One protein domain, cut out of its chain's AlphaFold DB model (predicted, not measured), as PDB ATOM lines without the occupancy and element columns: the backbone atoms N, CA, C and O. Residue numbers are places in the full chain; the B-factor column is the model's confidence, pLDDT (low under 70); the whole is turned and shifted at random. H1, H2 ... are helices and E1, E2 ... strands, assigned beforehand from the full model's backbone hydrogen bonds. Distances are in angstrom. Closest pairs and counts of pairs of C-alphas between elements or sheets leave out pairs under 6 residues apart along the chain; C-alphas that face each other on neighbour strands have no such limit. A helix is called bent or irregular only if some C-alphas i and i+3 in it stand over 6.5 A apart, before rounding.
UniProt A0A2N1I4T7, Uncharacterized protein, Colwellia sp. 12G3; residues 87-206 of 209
ATOM      1  N   ALA A  87      79.268 112.964  88.883       81.25
ATOM      2  CA  ALA A  87      80.661 113.336  88.711       81.25
ATOM      3  C   ALA A  87      81.214 113.003  87.325       81.25
ATOM      4  O   ALA A  87      80.838 112.011  86.710       81.25
ATOM      5  N   ILE A  88      82.176 113.809  86.888       83.75
ATOM      6  CA  ILE A  88      83.033 113.547  85.739       83.75
ATOM      7  C   ILE A  88      84.361 113.007  86.268       83.75
ATOM      8  O   ILE A  88      85.083 113.708  86.983       83.75
ATOM      9  N   VAL A  89      84.690 111.763  85.939       84.81
ATOM     10  CA  VAL A  89      85.850 111.063  86.491       84.81
ATOM     11  C   VAL A  89      86.838 110.709  85.390       84.81
ATOM     12  O   VAL A  89      86.521 109.973  84.459       84.81
ATOM     13  N   HIS A  90      88.060 111.216  85.513       84.25
ATOM     14  CA  HIS A  90      89.169 110.847  84.642       84.25
ATOM     15  C   HIS A  90      89.756 109.491  85.039       84.25
ATOM     16  O   HIS A  90      90.228 109.335  86.171       84.25
ATOM     17  N   LEU A  91      89.794 108.558  84.089       80.31
ATOM     18  CA  LEU A  91      90.482 107.275  84.200       80.31
ATOM     19  C   LEU A  91      91.250 107.007  82.905       80.31
ATOM     20  O   LEU A  91      90.689 107.100  81.819       80.31
ATOM     21  N   ASP A  92      92.535 106.685  83.046       74.38
ATOM     22  CA  ASP A  92      93.415 106.247  81.953       74.38
ATOM     23  C   ASP A  92      93.366 107.106  80.679       74.38
ATOM     24  O   ASP A  92      93.401 106.632  79.550       74.38
ATOM     25  N   GLY A  93      93.250 108.418  80.870       73.56
ATOM     26  CA  GLY A  93      93.303 109.373  79.779       73.56
ATOM     27  C   GLY A  93      91.957 109.786  79.185       73.56
ATOM     28  O   GLY A  93      91.933 110.707  78.364       73.56
ATOM     29  N   VAL A  94      90.855 109.177  79.620       78.75
ATOM     30  CA  VAL A  94      89.494 109.507  79.179       78.75
ATOM     31  C   VAL A  94      88.660 109.947  80.378       78.75
ATOM     32  O   VAL A  94      88.811 109.438  81.491       78.75
ATOM     33  N   PHE A  95      87.781 110.924  80.175       83.19
ATOM     34  CA  PHE A  95      86.802 111.304  81.188       83.19
ATOM     35  C   PHE A  95      85.518 110.514  80.996       83.19
ATOM     36  O   PHE A  95      85.023 110.406  79.881       83.19
ATOM     37  N   ASN A  96      84.969 109.996  82.088       82.94
ATOM     38  CA  ASN A  96      83.730 109.233  82.103       82.94
ATOM     39  C   ASN A  96      82.709 109.937  82.990       82.94
ATOM     40  O   ASN A  96      83.066 110.535  84.009       82.94
ATOM     41  N   LEU A  97      81.441 109.845  82.613       83.75
ATOM     42  CA  LEU A  97      80.334 110.329  83.429       83.75
ATOM     43  C   LEU A  97      79.926 109.238  84.405       83.75
ATOM     44  O   LEU A  97      79.760 108.082  84.022       83.75
ATOM     45  N   VAL A  98      79.786 109.623  85.666       83.81
ATOM     46  CA  VAL A  98      79.347 108.738  86.736       83.81
ATOM     47  C   VAL A  98      77.982 109.202  87.207       83.81
ATOM     48  O   VAL A  98      77.836 110.309  87.741       83.81
ATOM     49  N   ALA A  99      76.987 108.341  87.023       83.56
ATOM     50  CA  ALA A  99      75.618 108.596  87.446       83.56
ATOM     51  C   ALA A  99      75.466 108.411  88.962       83.56
ATOM     52  O   ALA A  99      76.184 107.626  89.589       83.56
ATOM     53  N   LYS A 100      74.492 109.092  89.575       82.06
ATOM     54  CA  LYS A 100      74.202 108.935  91.011       82.06
ATOM     55  C   LYS A 100      73.941 107.477  91.398       82.06
ATOM     56  O   LYS A 100      74.419 107.051  92.445       82.06
ATOM     57  N   LYS A 101      73.228 106.716  90.559       83.06
ATOM     58  CA  LYS A 101      72.913 105.292  90.794       83.06
ATOM     59  C   LYS A 101      74.146 104.397  90.924       83.06
ATOM     60  O   LYS A 101      74.082 103.349  91.559       83.06
ATOM     61  N   GLU A 102      75.257 104.795  90.308       82.12
ATOM     62  CA  GLU A 102      76.501 104.025  90.305       82.12
ATOM     63  C   GLU A 102      77.273 104.214  91.625       82.12
ATOM     64  O   GLU A 102      78.115 103.388  91.975       82.12
ATOM     65  N   ILE A 103      76.946 105.251  92.406       79.19
ATOM     66  CA  ILE A 103      77.635 105.609  93.648       79.19
ATOM     67  C   ILE A 103      76.806 105.217  94.877       79.19
ATOM     68  O   ILE A 103      75.597 105.431  94.949       79.19
ATOM     69  N   ALA A 104      77.468 104.694  95.914       74.81
ATOM     70  CA  ALA A 104      76.807 104.412  97.184       74.81
ATOM     71  C   ALA A 104      76.327 105.705  97.864       74.81
ATOM     72  O   ALA A 104      77.112 106.632  98.067       74.81
ATOM     73  N   LYS A 105      75.072 105.729  98.336       68.12
ATOM     74  CA  LYS A 105      74.472 106.890  99.022       68.12
ATOM     75  C   LYS A 105      75.325 107.424 100.185       68.12
ATOM     76  O   LYS A 105      75.452 108.632 100.344       68.12
ATOM     77  N   LEU A 106      75.969 106.528 100.940       58.50
ATOM     78  CA  LEU A 106      76.876 106.867 102.048       58.50
ATOM     79  C   LEU A 106      78.128 107.631 101.593       58.50
ATOM     80  O   LEU A 106      78.641 108.475 102.322       58.50
ATOM     81  N   GLN A 107      78.608 107.379 100.377       66.69
ATOM     82  CA  GLN A 107      79.802 108.027  99.848       66.69
ATOM     83  C   GLN A 107      79.503 109.365  99.143       66.69
ATOM     84  O   GLN A 107      80.412 110.177  98.982       66.69
ATOM     85  N   LEU A 108      78.240 109.632  98.775       64.75
ATOM     86  CA  LEU A 108      77.808 110.920  98.201       64.75
ATOM     87  C   LEU A 108      77.982 112.092  99.181       64.75
ATOM     88  O   LEU A 108      78.193 113.227  98.752       64.75
ATOM     89  N   ILE A 109      77.888 111.812 100.484       56.59
ATOM     90  CA  ILE A 109      77.935 112.796 101.578       56.59
ATOM     91  C   ILE A 109      79.388 113.189 101.910       56.59
ATOM     92  O   ILE A 109      79.651 114.288 102.389       56.59
ATOM     93  N   ALA A 110      80.357 112.325 101.601       52.44
ATOM     94  CA  ALA A 110      81.720 112.418 102.119       52.44
ATOM     95  C   ALA A 110      82.651 113.415 101.391       52.44
ATOM     96  O   ALA A 110      83.817 113.533 101.771       52.44
ATOM     97  N   LYS A 111      82.209 114.134 100.345       57.59
ATOM     98  CA  LYS A 111      83.120 114.965  99.527       57.59
ATOM     99  C   LYS A 111      82.649 116.394  99.292       57.59
ATOM    100  O   LYS A 111      82.143 116.752  98.236       57.59
ATOM    101  N   GLN A 112      82.969 117.241 100.267       55.38
ATOM    102  CA  GLN A 112      82.790 118.697 100.220       55.38
ATOM    103  C   GLN A 112      84.016 119.460  99.669       55.38
ATOM    104  O   GLN A 112      83.960 120.672  99.509       55.38
ATOM    105  N   ARG A 113      85.126 118.763  99.362       64.25
ATOM    106  CA  ARG A 113      86.402 119.367  98.908       64.25
ATOM    107  C   ARG A 113      86.720 119.181  97.419       64.25
ATOM    108  O   ARG A 113      87.790 119.588  96.977       64.25
ATOM    109  N   LEU A 114      85.840 118.536  96.654       74.25
ATOM    110  CA  LEU A 114      86.034 118.394  95.211       74.25
ATOM    111  C   LEU A 114      85.518 119.638  94.479       74.25
ATOM    112  O   LEU A 114      84.469 120.172  94.858       74.25
ATOM    113  N   PRO A 115      86.219 120.087  93.429       77.81
ATOM    114  CA  PRO A 115      85.760 121.199  92.627       77.81
ATOM    115  C   PRO A 115      84.499 120.807  91.853       77.81
ATOM    116  O   PRO A 115      84.293 119.645  91.482       77.81
ATOM    117  N   LYS A 116      83.638 121.802  91.643       81.25
ATOM    118  CA  LYS A 116      82.357 121.656  90.958       81.25
ATOM    119  C   LYS A 116      82.340 122.528  89.719       81.25
ATOM    120  O   LYS A 116      82.776 123.675  89.772       81.25
ATOM    121  N   TYR A 117      81.771 122.002  88.649       76.00
ATOM    122  CA  TYR A 117      81.416 122.754  87.456       76.00
ATOM    123  C   TYR A 117      79.914 122.596  87.234       76.00
ATOM    124  O   TYR A 117      79.426 121.471  87.163       76.00
ATOM    125  N   GLN A 118      79.168 123.706  87.230       72.62
ATOM    126  CA  GLN A 118      77.700 123.707  87.089       72.62
ATOM    127  C   GLN A 118      76.975 122.725  88.045       72.62
ATOM    128  O   GLN A 118      75.981 122.093  87.704       72.62
ATOM    129  N   GLY A 119      77.500 122.564  89.266       73.62
ATOM    130  CA  GLY A 119      76.940 121.663  90.282       73.62
ATOM    131  C   GLY A 119      77.340 120.185  90.160       73.62
ATOM    132  O   GLY A 119      76.966 119.403  91.034       73.62
ATOM    133  N   ILE A 120      78.126 119.807  89.150       78.06
ATOM    134  CA  ILE A 120      78.662 118.454  88.950       78.06
ATOM    135  C   ILE A 120      80.116 118.409  89.418       78.06
ATOM    136  O   ILE A 120      80.904 119.316  89.144       78.06
ATOM    137  N   TYR A 121      80.479 117.362  90.157       82.75
ATOM    138  CA  TYR A 121      81.849 117.193  90.634       82.75
ATOM    139  C   TYR A 121      82.758 116.747  89.496       82.75
ATOM    140  O   TYR A 121      82.345 115.974  88.640       82.75
ATOM    141  N   TYR A 122      84.019 117.157  89.508       83.25
ATOM    142  CA  TYR A 122      85.006 116.564  88.613       83.25
ATOM    143  C   TYR A 122      86.230 116.099  89.392       83.25
ATOM    144  O   TYR A 122      86.709 116.762  90.315       83.25
ATOM    145  N   ALA A 123      86.714 114.914  89.044       85.12
ATOM    146  CA  ALA A 123      87.790 114.244  89.753       85.12
ATOM    147  C   ALA A 123      88.604 113.353  88.818       85.12
ATOM    148  O   ALA A 123      88.247 113.121  87.664       85.12
ATOM    149  N   MET A 124      89.705 112.824  89.335       82.56
ATOM    150  CA  MET A 124      90.459 111.759  88.688       82.56
ATOM    151  C   MET A 124      90.614 110.568  89.621       82.56
ATOM    152  O   MET A 124      90.644 110.730  90.845       82.56
ATOM    153  N   VAL A 125      90.781 109.386  89.040       81.94
ATOM    154  CA  VAL A 125      91.268 108.213  89.762       81.94
ATOM    155  C   VAL A 125      92.534 107.692  89.093       81.94
ATOM    156  O   VAL A 125      92.753 107.887  87.898       81.94
ATOM    157  N   VAL A 126      93.421 107.105  89.893       80.94
ATOM    158  CA  VAL A 126      94.749 106.672  89.455       80.94
ATOM    159  C   VAL A 126      94.763 105.152  89.334       80.94
ATOM    160  O   VAL A 126      94.399 104.466  90.284       80.94
ATOM    161  N   ASN A 127      95.233 104.625  88.199       77.25
ATOM    162  CA  ASN A 127      95.312 103.178  87.944       77.25
ATOM    163  C   ASN A 127      96.179 102.418  88.959       77.25
ATOM    164  O   ASN A 127      95.939 101.242  89.201       77.25
ATOM    165  N   SER A 128      97.136 103.085  89.614       75.75
ATOM    166  CA  SER A 128      97.909 102.495  90.716       75.75
ATOM    167  C   SER A 128      97.034 102.026  91.879       75.75
ATOM    168  O   SER A 128      97.436 101.135  92.617       75.75
ATOM    169  N   ASP A 129      95.849 102.619  92.050       76.69
ATOM    170  CA  ASP A 129      94.921 102.273  93.125       76.69
ATOM    171  C   ASP A 129      94.030 101.068  92.744       76.69
ATOM    172  O   ASP A 129      93.315 100.550  93.601       76.69
ATOM    173  N   LEU A 130      94.077 100.604  91.484       75.38
ATOM    174  CA  LEU A 130      93.237  99.523  90.959       75.38
ATOM    175  C   LEU A 130      93.489  98.171  91.656       75.38
ATOM    176  O   LEU A 130      92.510  97.593  92.119       75.38
ATOM    177  N   PRO A 131      94.738  97.686  91.842       72.94
ATOM    178  CA  PRO A 131      94.984  96.385  92.480       72.94
ATOM    179  C   PRO A 131      94.516  96.344  93.943       72.94
ATOM    180  O   PRO A 131      93.938  95.362  94.415       72.94
ATOM    181  N   SER A 132      94.727  97.442  94.674       70.56
ATOM    182  CA  SER A 132      94.260  97.583  96.056       70.56
ATOM    183  C   SER A 132      92.738  97.685  96.133       70.56
ATOM    184  O   SER A 132      92.135  97.251  97.109       70.56
ATOM    185  N   HIS A 133      92.102  98.261  95.114       72.19
ATOM    186  CA  HIS A 133      90.656  98.443  95.073       72.19
ATOM    187  C   HIS A 133      89.907  97.165  94.697       72.19
ATOM    188  O   HIS A 133      88.953  96.822  95.389       72.19
ATOM    189  N   THR A 134      90.380  96.410  93.702       70.25
ATOM    190  CA  THR A 134      89.768  95.133  93.280       70.25
ATOM    191  C   THR A 134      89.804  94.069  94.375       70.25
ATOM    192  O   THR A 134      88.978  93.161  94.384       70.25
ATOM    193  N   THR A 135      90.744  94.190  95.315       69.25
ATOM    194  CA  THR A 135      90.869  93.287  96.469       69.25
ATOM    195  C   THR A 135      89.839  93.601  97.562       69.25
ATOM    196  O   THR A 135      89.387  92.704  98.267       69.25
ATOM    197  N   THR A 136      89.436  94.867  97.709       68.19
ATOM    198  CA  THR A 136      88.516  95.322  98.770       68.19
ATOM    199  C   THR A 136      87.080  95.517  98.276       68.19
ATOM    200  O   THR A 136      86.140  95.447  99.066       68.19
ATOM    201  N   SER A 137      86.878  95.761  96.980       72.12
ATOM    202  CA  SER A 137      85.582  96.114  96.401       72.12
ATOM    203  C   SER A 137      85.353  95.432  95.054       72.12
ATOM    204  O   SER A 137      86.215  95.430  94.182       72.12
ATOM    205  N   LYS A 138      84.136  94.911  94.857       75.62
ATOM    206  CA  LYS A 138      83.673  94.369  93.565       75.62
ATOM    207  C   LYS A 138      83.220  95.454  92.579       75.62
ATOM    208  O   LYS A 138      82.853  95.137  91.451       75.62
ATOM    209  N   ARG A 139      83.163  96.722  93.001       76.12
ATOM    210  CA  ARG A 139      82.735  97.827  92.132       76.12
ATOM    211  C   ARG A 139      83.908  98.341  91.301       76.12
ATOM    212  O   ARG A 139      85.030  98.324  91.787       76.12
ATOM    213  N   PRO A 140      83.661  98.868  90.094       78.38
ATOM    214  CA  PRO A 140      84.665  99.611  89.348       78.38
ATOM    215  C   PRO A 140      85.224 100.806  90.126       78.38
ATOM    216  O   PRO A 140      84.513 101.509  90.854       78.38
ATOM    217  N   LEU A 141      86.509 101.075  89.909       79.31
ATOM    218  CA  LEU A 141      87.244 102.183  90.514       79.31
ATOM    219  C   LEU A 141      86.628 103.559  90.179       79.31
ATOM    220  O   LEU A 141      86.607 104.455  91.021       79.31
ATOM    221  N   LEU A 142      86.040 103.687  88.985       79.56
ATOM    222  CA  LEU A 142      85.275 104.860  88.529       79.56
ATOM    223  C   LEU A 142      84.101 105.216  89.444       79.56
ATOM    224  O   LEU A 142      83.786 106.389  89.617       79.56
ATOM    225  N   TYR A 143      83.474 104.214  90.054       81.56
ATOM    226  CA  TYR A 143      82.276 104.373  90.882       81.56
ATOM    227  C   TYR A 143      82.600 104.413  92.373       81.56
ATOM    228  O   TYR A 143      81.724 104.271  93.224       81.56
ATOM    229  N   SER A 144      83.882 104.585  92.691       80.38
ATOM    230  CA  SER A 144      84.401 104.565  94.052       80.38
ATOM    231  C   SER A 144      84.872 105.963  94.431       80.38
ATOM    232  O   SER A 144      86.070 106.263  94.371       80.38
ATOM    233  N   PRO A 145      83.938 106.845  94.830       74.31
ATOM    234  CA  PRO A 145      84.235 108.233  95.157       74.31
ATOM    235  C   PRO A 145      85.308 108.380  96.227       74.31
ATOM    236  O   PRO A 145      86.010 109.376  96.200       74.31
ATOM    237  N   GLU A 146      85.522 107.414  97.122       75.81
ATOM    238  CA  GLU A 146      86.628 107.420  98.095       75.81
ATOM    239  C   GLU A 146      88.011 107.585  97.442       75.81
ATOM    240  O   GLU A 146      88.858 108.309  97.967       75.81
ATOM    241  N   ARG A 147      88.204 107.041  96.235       79.44
ATOM    242  CA  ARG A 147      89.457 107.123  95.472       79.44
ATOM    243  C   ARG A 147      89.572 108.380  94.607       79.44
ATOM    244  O   ARG A 147      90.616 108.603  94.002       79.44
ATOM    245  N   PHE A 148      88.540 109.231  94.575       80.94
ATOM    246  CA  PHE A 148      88.565 110.470  93.793       80.94
ATOM    247  C   PHE A 148      89.616 111.444  94.328       80.94
ATOM    248  O   PHE A 148      89.566 111.864  95.489       80.94
ATOM    249  N   LYS A 149      90.530 111.842  93.454       81.00
ATOM    250  CA  LYS A 149      91.586 112.822  93.703       81.00
ATOM    251  C   LYS A 149      91.359 114.056  92.825       81.00
ATOM    252  O   LYS A 149      90.647 114.005  91.823       81.00
ATOM    253  N   LEU A 150      91.969 115.172  93.220       79.31
ATOM    254  CA  LEU A 150      92.014 116.388  92.408       79.31
ATOM    255  C   LEU A 150      92.756 116.112  91.101       79.31
ATOM    256  O   LEU A 150      93.733 115.365  91.089       79.31
ATOM    257  N   ILE A 151      92.306 116.735  90.017       78.06
ATOM    258  CA  ILE A 151      92.960 116.626  88.716       78.06
ATOM    259  C   ILE A 151      94.408 117.138  88.813       78.06
ATOM    260  O   ILE A 151      94.649 118.239  89.304       78.06
ATOM    261  N   SER A 152      95.367 116.351  88.314       72.94
ATOM    262  CA  SER A 152      96.797 116.689  88.303       72.94
ATOM    263  C   SER A 152      97.375 116.739  86.886       72.94
ATOM    264  O   SER A 152      97.005 115.944  86.016       72.94
ATOM    265  N   LYS A 153      98.357 117.630  86.665       68.50
ATOM    266  CA  LYS A 153      99.037 117.823  85.367       68.50
ATOM    267  C   LYS A 153      99.704 116.535  84.864       68.50
ATOM    268  O   LYS A 153      99.764 116.318  83.659       68.50
ATOM    269  N   LYS A 154     100.162 115.655  85.768       69.62
ATOM    270  CA  LYS A 154     100.833 114.388  85.415       69.62
ATOM    271  C   LYS A 154      99.910 113.432  84.649       69.62
ATOM    272  O   LYS A 154     100.340 112.842  83.667       69.62
ATOM    273  N   SER A 155      98.646 113.328  85.055       63.62
ATOM    274  CA  SER A 155      97.657 112.454  84.404       63.62
ATOM    275  C   SER A 155      97.036 113.087  83.153       63.62
ATOM    276  O   SER A 155      96.542 112.379  82.284       63.62
ATOM    277  N   MET A 156      97.095 114.415  83.027       65.75
ATOM    278  CA  MET A 156      96.587 115.155  81.867       65.75
ATOM    279  C   MET A 156      97.498 115.065  80.631       65.75
ATOM    280  O   MET A 156      96.990 115.139  79.513       65.75
ATOM    281  N   LYS A 157      98.812 114.858  80.802       63.28
ATOM    282  CA  LYS A 157      99.798 114.885  79.702       63.28
ATOM    283  C   LYS A 157      99.712 113.720  78.699       63.28
ATOM    284  O   LYS A 157     100.204 113.871  77.593       63.28
ATOM    285  N   GLY A 158      99.110 112.581  79.055       58.16
ATOM    286  CA  GLY A 158      99.195 111.351  78.243       58.16
ATOM    287  C   GLY A 158      98.163 111.182  77.118       58.16
ATOM    288  O   GLY A 158      98.330 110.310  76.279       58.16
ATOM    289  N   SER A 159      97.089 111.979  77.089       60.78
ATOM    290  CA  SER A 159      95.933 111.728  76.204       60.78
ATOM    291  C   SER A 159      95.158 113.009  75.861       60.78
ATOM    292  O   SER A 159      93.966 113.143  76.150       60.78
ATOM    293  N   GLN A 160      95.843 114.049  75.397       67.56
ATOM    294  CA  GLN A 160      95.149 115.255  74.932       67.56
ATOM    295  C   GLN A 160      94.483 114.983  73.584       67.56
ATOM    296  O   GLN A 160      95.050 114.295  72.733       67.56
ATOM    297  N   PHE A 161      93.272 115.504  73.397       67.69
ATOM    298  CA  PHE A 161      92.624 115.448  72.096       67.69
ATOM    299  C   PHE A 161      93.359 116.412  71.148       67.69
ATOM    300  O   PHE A 161      93.539 117.574  71.522       67.69
ATOM    301  N   PRO A 162      93.816 115.971  69.959       72.81
ATOM    302  CA  PRO A 162      94.599 116.824  69.069       72.81
ATOM    303  C   PRO A 162      93.791 118.047  68.633       72.81
ATOM    304  O   PRO A 162      92.698 117.891  68.082       72.81
ATOM    305  N   TYR A 163      94.345 119.250  68.817       67.38
ATOM    306  CA  TYR A 163      93.685 120.502  68.426       67.38
ATOM    307  C   TYR A 163      93.302 120.508  66.939       67.38
ATOM    308  O   TYR A 163      92.226 120.967  66.559       67.38
ATOM    309  N   GLN A 164      94.129 119.897  66.081       69.12
ATOM    310  CA  GLN A 164      93.869 119.838  64.640       69.12
ATOM    311  C   GLN A 164      92.555 119.118  64.303       69.12
ATOM    312  O   GLN A 164      91.900 119.488  63.329       69.12
ATOM    313  N   LYS A 165      92.139 118.144  65.124       74.19
ATOM    314  CA  LYS A 165      90.917 117.347  64.923       74.19
ATOM    315  C   LYS A 165      89.662 117.983  65.532       74.19
ATOM    316  O   LYS A 165      88.607 117.356  65.510       74.19
ATOM    317  N   LEU A 166      89.763 119.187  66.099       76.94
ATOM    318  CA  LEU A 166      88.611 119.877  66.676       76.94
ATOM    319  C   LEU A 166      87.654 120.405  65.589       76.94
ATOM    320  O   LEU A 166      88.130 120.835  64.529       76.94
ATOM    321  N   PRO A 167      86.333 120.412  65.856       74.31
ATOM    322  CA  PRO A 167      85.351 121.091  65.011       74.31
ATOM    323  C   PRO A 167      85.682 122.583  64.855       74.31
ATOM    324  O   PRO A 167      86.264 123.179  65.763       74.31
ATOM    325  N   ALA A 168      85.305 123.180  63.720       71.25
ATOM    326  CA  ALA A 168      85.571 124.592  63.421       71.25
ATOM    327  C   ALA A 168      85.004 125.528  64.504       71.25
ATOM    328  O   ALA A 168      85.724 126.393  64.995       71.25
ATOM    329  N   ASP A 169      83.791 125.239  64.978       70.25
ATOM    330  CA  ASP A 169      83.087 125.990  66.025       70.25
ATOM    331  C   ASP A 169      83.911 126.124  67.321       70.25
ATOM    332  O   ASP A 169      83.919 127.160  67.980       70.25
ATOM    333  N   VAL A 170      84.666 125.078  67.684       73.75
ATOM    334  CA  VAL A 170      85.501 125.071  68.899       73.75
ATOM    335  C   VAL A 170      86.787 125.865  68.690       73.75
ATOM    336  O   VAL A 170      87.280 126.493  69.626       73.75
ATOM    337  N   LYS A 171      87.336 125.837  67.471       73.12
ATOM    338  CA  LYS A 171      88.565 126.556  67.115       73.12
ATOM    339  C   LYS A 171      88.352 128.068  67.060       73.12
ATOM    340  O   LYS A 171      89.278 128.806  67.370       73.12
ATOM    341  N   GLU A 172      87.149 128.521  66.711       74.75
ATOM    342  CA  GLU A 172      86.787 129.946  66.748       74.75
ATOM    343  C   GLU A 172      86.632 130.474  68.179       74.75
ATOM    344  O   GLU A 172      86.955 131.629  68.455       74.75
ATOM    345  N   GLN A 173      86.175 129.628  69.106       72.94
ATOM    346  CA  GLN A 173      85.921 130.021  70.493       72.94
ATOM    347  C   GLN A 173      87.144 129.840  71.413       72.94
ATOM    348  O   GLN A 173      87.274 130.558  72.407       72.94
ATOM    349  N   TYR A 174      88.047 128.897  71.108       76.69
ATOM    350  CA  TYR A 174      89.176 128.539  71.971       76.69
ATOM    351  C   TYR A 174      90.502 128.367  71.210       76.69
ATOM    352  O   TYR A 174      90.610 127.642  70.219       76.69
ATOM    353  N   ASN A 175      91.556 128.971  71.766       75.75
ATOM    354  CA  ASN A 175      92.927 128.903  71.248       75.75
ATOM    355  C   ASN A 175      93.650 127.594  71.638       75.75
ATOM    356  O   ASN A 175      93.205 126.839  72.502       75.75
ATOM    357  N   GLU A 176      94.843 127.367  71.079       73.31
ATOM    358  CA  GLU A 176      95.698 126.200  71.384       73.31
ATOM    359  C   GLU A 176      96.211 126.148  72.834       73.31
ATOM    360  O   GLU A 176      96.639 125.101  73.313       73.31
ATOM    361  N   ASN A 177      96.134 127.266  73.563       74.25
ATOM    362  CA  ASN A 177      96.550 127.357  74.965       74.25
ATOM    363  C   ASN A 177      95.623 126.599  75.933       74.25
ATOM    364  O   ASN A 177      95.932 126.507  77.122       74.25
ATOM    365  N   TYR A 178      94.487 126.088  75.454       78.44
ATOM    366  CA  TYR A 178      93.546 125.304  76.247       78.44
ATOM    367  C   TYR A 178      93.822 123.804  76.137       78.44
ATOM    368  O   TYR A 178      94.291 123.287  75.124       78.44
ATOM    369  N   ILE A 179      93.505 123.073  77.205       78.19
ATOM    370  CA  ILE A 179      93.669 121.622  77.255       78.19
ATOM    371  C   ILE A 179      92.336 120.967  76.902       78.19
ATOM    372  O   ILE A 179      91.367 121.074  77.653       78.19
ATOM    373  N   PHE A 180      92.320 120.235  75.789       80.81
ATOM    374  CA  PHE A 180      91.139 119.532  75.297       80.81
ATOM    375  C   PHE A 180      91.193 118.046  75.644       80.81
ATOM    376  O   PHE A 180      92.193 117.359  75.397       80.81
ATOM    377  N   LYS A 181      90.111 117.537  76.233       81.50
ATOM    378  CA  LYS A 181      90.004 116.142  76.672       81.50
ATOM    379  C   LYS A 181      88.681 115.534  76.251       81.50
ATOM    380  O   LYS A 181      87.642 116.172  76.359       81.50
ATOM    381  N   LEU A 182      88.723 114.280  75.813       80.25
ATOM    382  CA  LEU A 182      87.517 113.560  75.433       80.25
ATOM    383  C   LEU A 182      86.713 113.165  76.679       80.25
ATOM    384  O   LEU A 182      87.258 112.610  77.639       80.25
ATOM    385  N   LEU A 183      85.413 113.428  76.620       81.19
ATOM    386  CA  LEU A 183      84.408 112.935  77.546       81.19
ATOM    387  C   LEU A 183      83.653 111.786  76.877       81.19
ATOM    388  O   LEU A 183      82.913 111.984  75.913       81.19
ATOM    389  N   ALA A 184      83.832 110.580  77.395       77.69
ATOM    390  CA  ALA A 184      83.008 109.438  77.053       77.69
ATOM    391  C   ALA A 184      81.626 109.605  77.699       77.69
ATOM    392  O   ALA A 184      81.471 109.489  78.917       77.69
ATOM    393  N   GLY A 185      80.632 109.918  76.869       68.81
ATOM    394  CA  GLY A 185      79.223 109.851  77.237       68.81
ATOM    395  C   GLY A 185      78.582 108.559  76.752       68.81
ATOM    396  O   GLY A 185      79.076 107.926  75.818       68.81
ATOM    397  N   LYS A 186      77.462 108.175  77.375       68.38
ATOM    398  CA  LYS A 186      76.697 106.972  77.000       68.38
ATOM    399  C   LYS A 186      76.084 107.088  75.602       68.38
ATOM    400  O   LYS A 186      75.947 106.079  74.920       68.38
ATOM    401  N   ASN A 187      75.707 108.301  75.190       65.25
ATOM    402  CA  ASN A 187      74.996 108.534  73.929       65.25
ATOM    403  C   ASN A 187      75.757 109.447  72.956       65.25
ATOM    404  O   ASN A 187      75.692 109.271  71.741       65.25
ATOM    405  N   ARG A 188      76.479 110.442  73.483       69.12
ATOM    406  CA  ARG A 188      77.322 111.355  72.701       69.12
ATOM    407  C   ARG A 188      78.654 111.563  73.397       69.12
ATOM    408  O   ARG A 188      78.693 111.687  74.616       69.12
ATOM    409  N   HIS A 189      79.730 111.650  72.626       77.31
ATOM    410  CA  HIS A 189      81.017 112.078  73.160       77.31
ATOM    411  C   HIS A 189      81.026 113.597  73.333       77.31
ATOM    412  O   HIS A 189      80.567 114.345  72.467       77.31
ATOM    413  N   GLY A 190      81.534 114.049  74.472       78.81
ATOM    414  CA  GLY A 190      81.785 115.458  74.733       78.81
ATOM    415  C   GLY A 190      83.272 115.778  74.646       78.81
ATOM    416  O   GLY A 190      84.132 114.897  74.601       78.81
ATOM    417  N   LEU A 191      83.571 117.061  74.685       81.25
ATOM    418  CA  LEU A 191      84.899 117.618  74.764       81.25
ATOM    419  C   LEU A 191      84.951 118.531  75.984       81.25
ATOM    420  O   LEU A 191      84.199 119.493  76.086       81.25
ATOM    421  N   LEU A 192      85.837 118.222  76.920       82.25
ATOM    422  CA  LEU A 192      86.111 119.066  78.071       82.25
ATOM    423  C   LEU A 192      87.203 120.068  77.713       82.25
ATOM    424  O   LEU A 192      88.262 119.675  77.212       82.25
ATOM    425  N   VAL A 193      86.957 121.334  78.032       82.00
ATOM    426  CA  VAL A 193      87.900 122.437  77.852       82.00
ATOM    427  C   VAL A 193      88.431 122.857  79.213       82.00
ATOM    428  O   VAL A 193      87.693 123.358  80.067       82.00
ATOM    429  N   PHE A 194      89.726 122.655  79.424       81.62
ATOM    430  CA  PHE A 194      90.415 123.046  80.647       81.62
ATOM    431  C   PHE A 194      91.350 124.231  80.401       81.62
ATOM    432  O   PHE A 194      92.023 124.302  79.373       81.62
ATOM    433  N   ASN A 195      91.450 125.127  81.387       80.31
ATOM    434  CA  ASN A 195      92.503 126.145  81.411       80.31
ATOM    435  C   ASN A 195      93.868 125.539  81.792       80.31
ATOM    436  O   ASN A 195      93.948 124.434  82.335       80.31
ATOM    437  N   ASN A 196      94.932 126.331  81.659       75.75
ATOM    438  CA  ASN A 196      96.282 126.043  82.156       75.75
ATOM    439  C   ASN A 196      96.356 125.781  83.677       75.75
ATOM    440  O   ASN A 196      97.263 125.080  84.149       75.75
ATOM    441  N   ASP A 197      95.365 126.270  84.428       73.31
ATOM    442  CA  ASP A 197      95.163 126.011  85.860       73.31
ATOM    443  C   ASP A 197      94.398 124.711  86.161       73.31
ATOM    444  O   ASP A 197      94.037 124.460  87.310       73.31
ATOM    445  N   LEU A 198      94.112 123.881  85.149       73.75
ATOM    446  CA  LEU A 198      93.322 122.642  85.261       73.75
ATOM    447  C   LEU A 198      91.882 122.843  85.765       73.75
ATOM    448  O   LEU A 198      91.241 121.903  86.243       73.75
ATOM    449  N   LYS A 199      91.354 124.061  85.645       77.69
ATOM    450  CA  LYS A 199      89.937 124.345  85.880       77.69
ATOM    451  C   LYS A 199      89.142 124.020  84.626       77.69
ATOM    452  O   LYS A 199      89.543 124.417  83.534       77.69
ATOM    453  N   LEU A 200      88.040 123.298  84.805       78.75
ATOM    454  CA  LEU A 200      87.080 123.040  83.739       78.75
ATOM    455  C   LEU A 200      86.345 124.349  83.434       78.75
ATOM    456  O   LEU A 200      85.738 124.924  84.339       78.75
ATOM    457  N   ILE A 201      86.473 124.836  82.201       78.44
ATOM    458  CA  ILE A 201      85.842 126.079  81.741       78.44
ATOM    459  C   ILE A 201      84.577 125.767  80.965       78.44
ATOM    460  O   ILE A 201      83.592 126.469  81.152       78.44
ATOM    461  N   ASP A 202      84.621 124.752  80.103       75.31
ATOM    462  CA  ASP A 202      83.478 124.421  79.266       75.31
ATOM    463  C   ASP A 202      83.419 122.938  78.891       75.31
ATOM    464  O   ASP A 202      84.409 122.200  78.992       75.31
ATOM    465  N   ILE A 203      82.232 122.507  78.478       79.38
ATOM    466  CA  ILE A 203      81.941 121.170  77.978       79.38
ATOM    467  C   ILE A 203      81.194 121.330  76.662       79.38
ATOM    468  O   ILE A 203      80.042 121.752  76.643       79.38
ATOM    469  N   LEU A 204      81.835 120.948  75.565       76.94
ATOM    470  CA  LEU A 204      81.244 121.006  74.236       76.94
ATOM    471  C   LEU A 204      80.806 119.613  73.800       76.94
ATOM    472  O   LEU A 204      81.401 118.604  74.167       76.94
ATOM    473  N   LEU A 205      79.739 119.540  73.015       73.56
ATOM    474  CA  LEU A 205      79.297 118.298  72.393       73.56
ATOM    475  C   LEU A 205      80.050 118.122  71.079       73.56
ATOM    476  O   LEU A 205      80.068 119.033  70.254       73.56
ATOM    477  N   LEU A 206      80.652 116.954  70.866       70.81
ATOM    478  CA  LEU A 206      81.197 116.640  69.552       70.81
ATOM    479  C   LEU A 206      80.043 116.279  68.601       70.81
ATOM    480  O   LEU A 206      79.070 115.647  69.035       70.81
TER     481      LEU A 206
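AT A GLANCE: This is residues 87 to 206 of the 209 residues of an uncharacterized protein of Colwellia sp. 12G3 (UniProt A0A2N1I4T7). A six-stranded sheet, curled like part of a barrel and not closed, runs through the domain in two halves: E3, E1 and E2 side by side, then the meander E4, E5 and E6, joined by a short pairing of E2 with E4. Beyond the first half, at one end of the long axis, lie H1 and H2, and the loop of residues 137 to 152 leads back from H2 to H3, which grazes the sheet between the two ends; beyond the second half, at the other end, lies H4. The printed part has 120 residues with four named helices and six named strands, in the order E1 E2 H1 E3 H2 H3 H4 E4 E5 E6. The sheet runs E3 E1 E2 E4 E5 E6 and is mixed; the class is mixed, helices and strands, with 57 residues, under half, in named elements. The whole is compact, with a radius of gyration of the C-alphas of 14.8 A, yet elongated, with spans of 46 by 28 by 27 A.

IN THESE COORDINATES: E1, residues 87 to 91, begins at C-alpha 87 (80.661, 113.336, 88.711) and is 12.4 A long. E2, residues 94 to 99, is 16.2 A long. H1, residues 105 to 108, measures 5.3 A. E3, residues 120 to 124, is 13.6 A long. H2, residues 127 to 136, is the longest helix at 15.0 A and is only just irregular: C-alphas 128 and 131 are 7.0 A apart. H3, residues 153 to 156, measures 5.0 A, and H4, residues 168 to 173, begins at C-alpha 168 (85.571, 124.592, 63.421) and measures 8.9 A. E4, residues 179 to 184, is 16.2 A long, E5, residues 190 to 194, is 12.9 A, and E6, residues 200 to 205, is 14.6 A and ends at C-alpha 205 (79.297, 118.298, 72.393).

HOW THE PARTS SIT: The sheet is strongly twisted, with edge strands E3 and E6. E1 and E2 form a hairpin, antiparallel at 145 degrees, with N 89 and O 96 2.8 A apart. E3 is parallel to E1 at 16 degrees, with N 90 and O 123 2.9 A apart. Residues 116 to 117 also pair with residues 120 to 121 of E3, antiparallel. E2 and E4 are parallel at 49 degrees, with N 184 and O 95 2.8 A apart. The pairing of E4 is staggered: its residues 179 to 183 pair with E5 and its residues 183 to 184 with E2. E4 and E5 form an antiparallel hairpin at 150 degrees, with N 181 and O 192 3.0 A apart. E5 and E6 form another, at 159 degrees, with N 191 and O 204 2.7 A apart. E4, E5 and E6 are a meander, each strand the antiparallel neighbour of the one before. The edge strands E3 and E6 are only just apart, their closest C-alphas at 8.4 A. H1 and H2 are not on the sheet; the closest C-alphas of H2 and E1 are those of Asn 127 and Leu 91, 7.4 A apart. H3 only grazes the sheet, with residues 155 to 156. H4 is only just on it, with 5 pairs of C-alphas within 10 A, and only grazes it with residues 169 to 170. No helix touches another helix. In H2, 2 of 6 O i to N i+4 pairs and 3 of 7 O i to N i+3 pairs are within hydrogen-bond range; in H4, 1 of 2 O i to N i+4 pairs is, and H1 and H3 are too short for such a pair.

THE WHOLE: The two C-alphas farthest apart, those of Thr 135 and Glu 172, are 47.4 A apart. The printed part has no cut. The long links are H1 to E3 with 11 residues, H2 to H3 with 16 and H3 to H4 with 11. The mean pLDDT of the printed part is 74.9, and 26 residues are under 70: residues 105 to 113, 135 to 136, 153 to 161, 163 to 164 and 185 to 188.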